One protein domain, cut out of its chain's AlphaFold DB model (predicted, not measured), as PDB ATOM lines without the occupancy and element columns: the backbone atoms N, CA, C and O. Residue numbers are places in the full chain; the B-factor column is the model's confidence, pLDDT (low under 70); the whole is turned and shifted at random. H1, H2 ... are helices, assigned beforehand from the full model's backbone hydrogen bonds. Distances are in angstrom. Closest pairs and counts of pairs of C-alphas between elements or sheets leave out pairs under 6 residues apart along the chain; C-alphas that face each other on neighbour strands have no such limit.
ATOM      1  N   PHE A 622     -21.589 -10.802  54.899       52.31
ATOM      2  CA  PHE A 622     -22.284 -11.974  55.460       52.31
ATOM      3  C   PHE A 622     -23.002 -11.721  56.802       52.31
ATOM      4  O   PHE A 622     -23.609 -12.641  57.360       52.31
ATOM      5  N   SER A 623     -22.998 -10.480  57.310       51.44
ATOM      6  CA  SER A 623     -23.768 -10.092  58.505       51.44
ATOM      7  C   SER A 623     -25.280 -10.340  58.343       51.44
ATOM      8  O   SER A 623     -25.838 -10.223  57.249       51.44
ATOM      9  N   ARG A 624     -25.981 -10.626  59.456       57.12
ATOM     10  CA  ARG A 624     -27.447 -10.823  59.480       57.12
ATOM     11  C   ARG A 624     -28.227  -9.620  58.933       57.12
ATOM     12  O   ARG A 624     -29.289  -9.833  58.359       57.12
ATOM     13  N   GLN A 625     -27.706  -8.398  59.072       58.66
ATOM     14  CA  GLN A 625     -28.305  -7.187  58.491       58.66
ATOM     15  C   GLN A 625     -28.032  -7.087  56.981       58.66
ATOM     16  O   GLN A 625     -28.951  -6.826  56.207       58.66
ATOM     17  N   ASN A 626     -26.813  -7.414  56.540       57.97
ATOM     18  CA  ASN A 626     -26.432  -7.370  55.123       57.97
ATOM     19  C   ASN A 626     -27.221  -8.375  54.264       57.97
ATOM     20  O   ASN A 626     -27.441  -8.114  53.085       57.97
ATOM     21  N   ARG A 627     -27.770  -9.451  54.853       67.69
ATOM     22  CA  ARG A 627     -28.751 -10.325  54.177       67.69
ATOM     23  C   ARG A 627     -29.992  -9.579  53.680       67.69
ATOM     24  O   ARG A 627     -30.502  -9.937  52.627       67.69
ATOM     25  N   GLN A 628     -30.478  -8.558  54.391       62.88
ATOM     26  CA  GLN A 628     -31.637  -7.774  53.948       62.88
ATOM     27  C   GLN A 628     -31.307  -6.967  52.683       62.88
ATOM     28  O   GLN A 628     -32.116  -6.918  51.762       62.88
ATOM     29  N   ILE A 629     -30.101  -6.397  52.614       69.75
ATOM     30  CA  ILE A 629     -29.604  -5.643  51.454       69.75
ATOM     31  C   ILE A 629     -29.314  -6.594  50.281       69.75
ATOM     32  O   ILE A 629     -29.708  -6.316  49.152       69.75
ATOM     33  N   LEU A 630     -28.719  -7.764  50.538       71.56
ATOM     34  CA  LEU A 630     -28.493  -8.783  49.509       71.56
ATOM     35  C   LEU A 630     -29.806  -9.323  48.924       71.56
ATOM     36  O   LEU A 630     -29.920  -9.423  47.709       71.56
ATOM     37  N   LEU A 631     -30.816  -9.610  49.754       67.25
ATOM     38  CA  LEU A 631     -32.149 -10.032  49.295       67.25
ATOM     39  C   LEU A 631     -32.915  -8.912  48.568       67.25
ATOM     40  O   LEU A 631     -33.742  -9.197  47.705       67.25
ATOM     41  N   PHE A 632     -32.632  -7.648  48.886       68.88
ATOM     42  CA  PHE A 632     -33.169  -6.484  48.179       68.88
ATOM     43  C   PHE A 632     -32.557  -6.353  46.776       68.88
ATOM     44  O   PHE A 632     -33.291  -6.299  45.793       68.88
ATOM     45  N   CYS A 633     -31.227  -6.407  46.653       68.50
ATOM     46  CA  CYS A 633     -30.540  -6.386  45.356       68.50
ATOM     47  C   CYS A 633     -30.856  -7.631  44.506       68.50
ATOM     48  O   CYS A 633     -31.111  -7.512  43.309       68.50
ATOM     49  N   LEU A 634     -30.913  -8.818  45.119       70.94
ATOM     50  CA  LEU A 634     -31.308 -10.058  44.446       70.94
ATOM     51  C   LEU A 634     -32.754  -9.991  43.931       70.94
ATOM     52  O   LEU A 634     -33.040 -10.535  42.872       70.94
ATOM     53  N   GLY A 635     -33.652  -9.293  44.631       68.31
ATOM     54  CA  GLY A 635     -35.031  -9.076  44.186       68.31
ATOM     55  C   GLY A 635     -35.170  -8.153  42.970       68.31
ATOM     56  O   GLY A 635     -36.051  -8.377  42.145       68.31
ATOM     57  N   PHE A 636     -34.262  -7.186  42.793       69.94
ATOM     58  CA  PHE A 636     -34.165  -6.412  41.547       69.94
ATOM     59  C   PHE A 636     -33.642  -7.246  40.369       69.94
ATOM     60  O   PHE A 636     -34.088  -7.050  39.243       69.94
ATOM     61  N   ILE A 637     -32.721  -8.182  40.622       73.62
ATOM     62  CA  ILE A 637     -32.181  -9.100  39.602       73.62
ATOM     63  C   ILE A 637     -33.200 -10.205  39.260       73.62
ATOM     64  O   ILE A 637     -33.272 -10.662  38.123       73.62
ATOM     65  N   PHE A 638     -34.008 -10.623  40.237       75.06
ATOM     66  CA  PHE A 638     -34.994 -11.695  40.125       75.06
ATOM     67  C   PHE A 638     -36.370 -11.214  40.637       75.06
ATOM     68  O   PHE A 638     -36.779 -11.568  41.747       75.06
ATOM     69  N   PRO A 639     -37.146 -10.447  39.839       70.12
ATOM     70  CA  PRO A 639     -38.459  -9.937  40.262       70.12
ATOM     71  C   PRO A 639     -39.435 -11.073  40.610       70.12
ATOM     72  O   PRO A 639     -40.272 -10.939  41.501       70.12
ATOM     73  N   PHE A 640     -39.275 -12.237  39.972       69.25
ATOM     74  CA  PHE A 640     -40.014 -13.458  40.285       69.25
ATOM     75  C   PHE A 640     -39.815 -13.927  41.737       69.25
ATOM     76  O   PHE A 640     -40.749 -14.467  42.321       69.25
ATOM     77  N   ALA A 641     -38.662 -13.668  42.366       68.62
ATOM     78  CA  ALA A 641     -38.443 -13.995  43.776       68.62
ATOM     79  C   ALA A 641     -39.291 -13.112  44.711       68.62
ATOM     80  O   ALA A 641     -39.865 -13.616  45.679       68.62
ATOM     81  N   TRP A 642     -39.448 -11.817  44.402       72.94
ATOM     82  CA  TRP A 642     -40.397 -10.944  45.105       72.94
ATOM     83  C   TRP A 642     -41.852 -11.337  44.838       72.94
ATOM     84  O   TRP A 642     -42.666 -11.324  45.765       72.94
ATOM     85  N   MET A 643     -42.165 -11.769  43.614       70.25
ATOM     86  CA  MET A 643     -43.486 -12.284  43.257       70.25
ATOM     87  C   MET A 643     -43.847 -13.522  44.099       70.25
ATOM     88  O   MET A 643     -44.866 -13.510  44.790       70.25
ATOM     89  N   ILE A 644     -42.972 -14.536  44.154       70.19
ATOM     90  CA  ILE A 644     -43.131 -15.750  44.980       70.19
ATOM     91  C   ILE A 644     -43.248 -15.389  46.471       70.19
ATOM     92  O   ILE A 644     -44.160 -15.858  47.157       70.19
ATOM     93  N   ALA A 645     -42.402 -14.482  46.973       64.88
ATOM     94  CA  ALA A 645     -42.481 -13.992  48.351       64.88
ATOM     95  C   ALA A 645     -43.796 -13.248  48.675       64.88
ATOM     96  O   ALA A 645     -44.156 -13.121  49.846       64.88
ATOM     97  N   SER A 646     -44.532 -12.767  47.665       70.56
ATOM     98  CA  SER A 646     -45.843 -12.124  47.826       70.56
ATOM     99  C   SER A 646     -47.035 -13.096  47.839       70.56
ATOM    100  O   SER A 646     -48.123 -12.714  48.292       70.56
ATOM    101  N   PHE A 647     -46.820 -14.335  47.373       68.62
ATOM    102  CA  PHE A 647     -47.806 -15.422  47.321       68.62
ATOM    103  C   PHE A 647     -47.704 -16.414  48.487       68.62
ATOM    104  O   PHE A 647     -48.609 -17.226  48.664       68.62
ATOM    105  N   LEU A 648     -46.658 -16.333  49.320       69.25
ATOM    106  CA  LEU A 648     -46.556 -17.136  50.543       69.25
ATOM    107  C   LEU A 648     -47.835 -16.964  51.396       69.25
ATOM    108  O   LEU A 648     -48.155 -15.815  51.740       69.25
ATOM    109  N   PRO A 649     -48.548 -18.045  51.773       58.56
ATOM    110  CA  PRO A 649     -49.847 -17.948  52.435       58.56
ATOM    111  C   PRO A 649     -49.751 -17.154  53.740       58.56
ATOM    112  O   PRO A 649     -48.788 -17.276  54.502       58.56
ATOM    113  N   LYS A 685     -46.542  -6.716  60.656       77.31
ATOM    114  CA  LYS A 685     -45.272  -6.784  59.910       77.31
ATOM    115  C   LYS A 685     -45.392  -7.685  58.679       77.31
ATOM    116  O   LYS A 685     -44.958  -7.292  57.603       77.31
ATOM    117  N   ALA A 686     -45.970  -8.878  58.815       76.00
ATOM    118  CA  ALA A 686     -46.097  -9.845  57.727       76.00
ATOM    119  C   ALA A 686     -47.040  -9.377  56.601       76.00
ATOM    120  O   ALA A 686     -46.862  -9.784  55.451       76.00
ATOM    121  N   PHE A 687     -48.015  -8.516  56.909       79.19
ATOM    122  CA  PHE A 687     -48.843  -7.830  55.917       79.19
ATOM    123  C   PHE A 687     -48.077  -6.681  55.242       79.19
ATOM    124  O   PHE A 687     -48.044  -6.602  54.015       79.19
ATOM    125  N   TRP A 688     -47.388  -5.840  56.024       84.31
ATOM    126  CA  TRP A 688     -46.575  -4.731  55.507       84.31
ATOM    127  C   TRP A 688     -45.461  -5.211  54.566       84.31
ATOM    128  O   TRP A 688     -45.354  -4.708  53.450       84.31
ATOM    129  N   TRP A 689     -44.702  -6.244  54.954       84.12
ATOM    130  CA  TRP A 689     -43.670  -6.849  54.104       84.12
ATOM    131  C   TRP A 689     -44.242  -7.448  52.813       84.12
ATOM    132  O   TRP A 689     -43.639  -7.286  51.758       84.12
ATOM    133  N   ARG A 690     -45.424  -8.084  52.849       79.50
ATOM    134  CA  ARG A 690     -46.085  -8.566  51.621       79.50
ATOM    135  C   ARG A 690     -46.501  -7.417  50.704       79.50
ATOM    136  O   ARG A 690     -46.303  -7.526  49.499       79.50
ATOM    137  N   ASN A 691     -47.041  -6.326  51.248       81.81
ATOM    138  CA  ASN A 691     -47.429  -5.170  50.440       81.81
ATOM    139  C   ASN A 691     -46.202  -4.465  49.835       81.81
ATOM    140  O   ASN A 691     -46.190  -4.164  48.644       81.81
ATOM    141  N   LEU A 692     -45.129  -4.298  50.620       84.19
ATOM    142  CA  LEU A 692     -43.845  -3.791  50.136       84.19
ATOM    143  C   LEU A 692     -43.291  -4.669  49.005       84.19
ATOM    144  O   LEU A 692     -42.956  -4.145  47.949       84.19
ATOM    145  N   ASN A 693     -43.267  -5.995  49.174       85.00
ATOM    146  CA  ASN A 693     -42.793  -6.921  48.140       85.00
ATOM    147  C   ASN A 693     -43.626  -6.832  46.847       85.00
ATOM    148  O   ASN A 693     -43.059  -6.937  45.765       85.00
ATOM    149  N   ARG A 694     -44.945  -6.594  46.927       83.62
ATOM    150  CA  ARG A 694     -45.805  -6.384  45.742       83.62
ATOM    151  C   ARG A 694     -45.470  -5.085  45.011       83.62
ATOM    152  O   ARG A 694     -45.270  -5.109  43.800       83.62
ATOM    153  N   ILE A 695     -45.359  -3.976  45.745       86.50
ATOM    154  CA  ILE A 695     -44.993  -2.664  45.186       86.50
ATOM    155  C   ILE A 695     -43.601  -2.735  44.543       86.50
ATOM    156  O   ILE A 695     -43.426  -2.344  43.391       86.50
ATOM    157  N   MET A 696     -42.622  -3.306  45.249       80.12
ATOM    158  CA  MET A 696     -41.255  -3.456  44.750       80.12
ATOM    159  C   MET A 696     -41.172  -4.432  43.564       80.12
ATOM    160  O   MET A 696     -40.442  -4.157  42.619       80.12
ATOM    161  N   SER A 697     -41.973  -5.506  43.532       83.00
ATOM    162  CA  SER A 697     -42.082  -6.392  42.359       83.00
ATOM    163  C   SER A 697     -42.585  -5.652  41.117       83.00
ATOM    164  O   SER A 697     -42.053  -5.882  40.033       83.00
ATOM    165  N   ALA A 698     -43.567  -4.754  41.255       84.31
ATOM    166  CA  ALA A 698     -44.044  -3.936  40.141       84.31
ATOM    167  C   ALA A 698     -42.963  -2.953  39.649       84.31
ATOM    168  O   ALA A 698     -42.743  -2.833  38.444       84.31
ATOM    169  N   VAL A 699     -42.230  -2.314  40.571       87.56
ATOM    170  CA  VAL A 699     -41.090  -1.435  40.244       87.56
ATOM    171  C   VAL A 699     -39.956  -2.208  39.555       87.56
ATOM    172  O   VAL A 699     -39.404  -1.721  38.572       87.56
ATOM    173  N   GLY A 700     -39.635  -3.423  40.012       86.44
ATOM    174  CA  GLY A 700     -38.615  -4.281  39.401       86.44
ATOM    175  C   GLY A 700     -38.973  -4.718  37.977       86.44
ATOM    176  O   GLY A 700     -38.133  -4.644  37.084       86.44
ATOM    177  N   ILE A 701     -40.235  -5.095  37.735       87.56
ATOM    178  CA  ILE A 701     -40.732  -5.420  36.386       87.56
ATOM    179  C   ILE A 701     -40.666  -4.192  35.466       87.56
ATOM    180  O   ILE A 701     -40.215  -4.313  34.329       87.56
ATOM    181  N   LEU A 702     -41.052  -3.006  35.955       89.69
ATOM    182  CA  LEU A 702     -40.969  -1.755  35.191       89.69
ATOM    183  C   LEU A 702     -39.514  -1.414  34.829       89.69
ATOM    184  O   LEU A 702     -39.233  -1.089  33.677       89.69
ATOM    185  N   LEU A 703     -38.582  -1.548  35.780       90.00
ATOM    186  CA  LEU A 703     -37.149  -1.332  35.558       90.00
ATOM    187  C   LEU A 703     -36.593  -2.275  34.478       90.00
ATOM    188  O   LEU A 703     -35.895  -1.831  33.570       90.00
ATOM    189  N   ILE A 704     -36.936  -3.564  34.541       89.88
ATOM    190  CA  ILE A 704     -36.500  -4.569  33.560       89.88
ATOM    191  C   ILE A 704     -37.121  -4.305  32.182       89.88
ATOM    192  O   ILE A 704     -36.414  -4.375  31.178       89.88
ATOM    193  N   GLY A 705     -38.397  -3.913  32.119       92.50
ATOM    194  CA  GLY A 705     -39.039  -3.478  30.876       92.50
ATOM    195  C   GLY A 705     -38.343  -2.268  30.244       92.50
ATOM    196  O   GLY A 705     -38.108  -2.258  29.036       92.50
ATOM    197  N   ALA A 706     -37.935  -1.286  31.053       93.50
ATOM    198  CA  ALA A 706     -37.170  -0.129  30.589       93.50
ATOM    199  C   ALA A 706     -35.766  -0.510  30.080       93.50
ATOM    200  O   ALA A 706     -35.339   0.005  29.049       93.50
ATOM    201  N   ILE A 707     -35.071  -1.441  30.745       92.56
ATOM    202  CA  ILE A 707     -33.763  -1.959  30.299       92.56
ATOM    203  C   ILE A 707     -33.897  -2.710  28.966       92.56
ATOM    204  O   ILE A 707     -33.091  -2.491  28.066       92.56
ATOM    205  N   ILE A 708     -34.925  -3.549  28.802       93.81
ATOM    206  CA  ILE A 708     -35.184  -4.273  27.544       93.81
ATOM    207  C   ILE A 708     -35.530  -3.290  26.416       93.81
ATOM    208  O   ILE A 708     -34.986  -3.408  25.321       93.81
ATOM    209  N   ALA A 709     -36.373  -2.287  26.676       94.75
ATOM    210  CA  ALA A 709     -36.689  -1.251  25.693       94.75
ATOM    211  C   ALA A 709     -35.443  -0.446  25.280       94.75
ATOM    212  O   ALA A 709     -35.226  -0.224  24.090       94.75
ATOM    213  N   LEU A 710     -34.589  -0.073  26.242       94.06
ATOM    214  CA  LEU A 710     -33.315   0.595  25.975       94.06
ATOM    215  C   LEU A 710     -32.384  -0.290  25.132       94.06
ATOM    216  O   LEU A 710     -31.797   0.200  24.175       94.06
ATOM    217  N   ALA A 711     -32.289  -1.586  25.445       95.06
ATOM    218  CA  ALA A 711     -31.476  -2.540  24.694       95.06
ATOM    219  C   ALA A 711     -31.972  -2.724  23.249       95.06
ATOM    220  O   ALA A 711     -31.153  -2.752  22.339       95.06
ATOM    221  N   ILE A 712     -33.290  -2.775  23.019       96.31
ATOM    222  CA  ILE A 712     -33.880  -2.858  21.669       96.31
ATOM    223  C   ILE A 712     -33.596  -1.586  20.854       96.31
ATOM    224  O   ILE A 712     -33.319  -1.672  19.657       96.31
ATOM    225  N   VAL A 713     -33.655  -0.405  21.479       96.38
ATOM    226  CA  VAL A 713     -33.296   0.864  20.818       96.38
ATOM    227  C   VAL A 713     -31.795   0.908  20.521       96.38
ATOM    228  O   VAL A 713     -31.414   1.215  19.398       96.38
ATOM    229  N   ALA A 714     -30.949   0.527  21.481       92.88
ATOM    230  CA  ALA A 714     -29.495   0.474  21.324       92.88
ATOM    231  C   ALA A 714     -29.003  -0.648  20.385       92.88
ATOM    232  O   ALA A 714     -27.857  -0.608  19.961       92.88
ATOM    233  N   SER A 715     -29.847  -1.628  20.042       94.31
ATOM    234  CA  SER A 715     -29.589  -2.624  18.988       94.31
ATOM    235  C   SER A 715     -30.190  -2.242  17.627       94.31
ATOM    236  O   SER A 715     -30.208  -3.063  16.710       94.31
ATOM    237  N   ARG A 716     -30.779  -1.045  17.513       88.81
ATOM    238  CA  ARG A 716     -31.342  -0.464  16.279       88.81
ATOM    239  C   ARG A 716     -30.747   0.908  15.931       88.81
ATOM    240  O   ARG A 716     -31.174   1.506  14.944       88.81
ATOM    241  N   MET A 717     -29.799   1.377  16.738       82.88
ATOM    242  CA  MET A 717     -28.874   2.477  16.459       82.88
ATOM    243  C   MET A 717     -27.511   1.896  16.086       82.88
ATOM    244  O   MET A 717     -26.831   2.551  15.273       82.88
TER     245      MET A 717
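This is residues 622 to 649 and 685 to 717 of the 717 residues of an uncharacterized protein of Lophium mytilinum (UniProt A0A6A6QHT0). One long helix, H3, makes the longest axis; the short H2 packs along part of it, and H1 slants off like a branch. Residues 623 to 629 and 705 to 717 stick out. The printed part has 61 residues with three named helices, H1, H2, H3 in order, and is all helix. It is loose, radius of gyration of the C-alphas 14.3 A, spanning 47 by 28 by 14 A.

Start at H3, residues 685 to 714; its residues 690 to 701 alone touch H2, residues 639 to 647, at a shallow tilt of 25 degrees, opposite ways, closest at C-alphas 690 and 646, 5.2 A. H1, residues 626 to 637, touches H3 with residues 635 to 636 alone, at a steep tilt of 44 degrees, closest at C-alphas 636 and 700, 5.4 A. In H1, H2 and H3 every O i to N i+4 pair is within hydrogen-bond range.

Find C-alpha 685 at (-45.272, -6.784, 59.910); H3 runs 42.3 A to C-alpha 714 at (-29.495, 0.474, 21.324). H1 spans 16.6 A, H2 12.9 A.

Residues 650 to 684 are not printed; C-alphas 649 and 685 are 14.2 A apart. Nineteen residues have pLDDT under 70, among them 622 to 629.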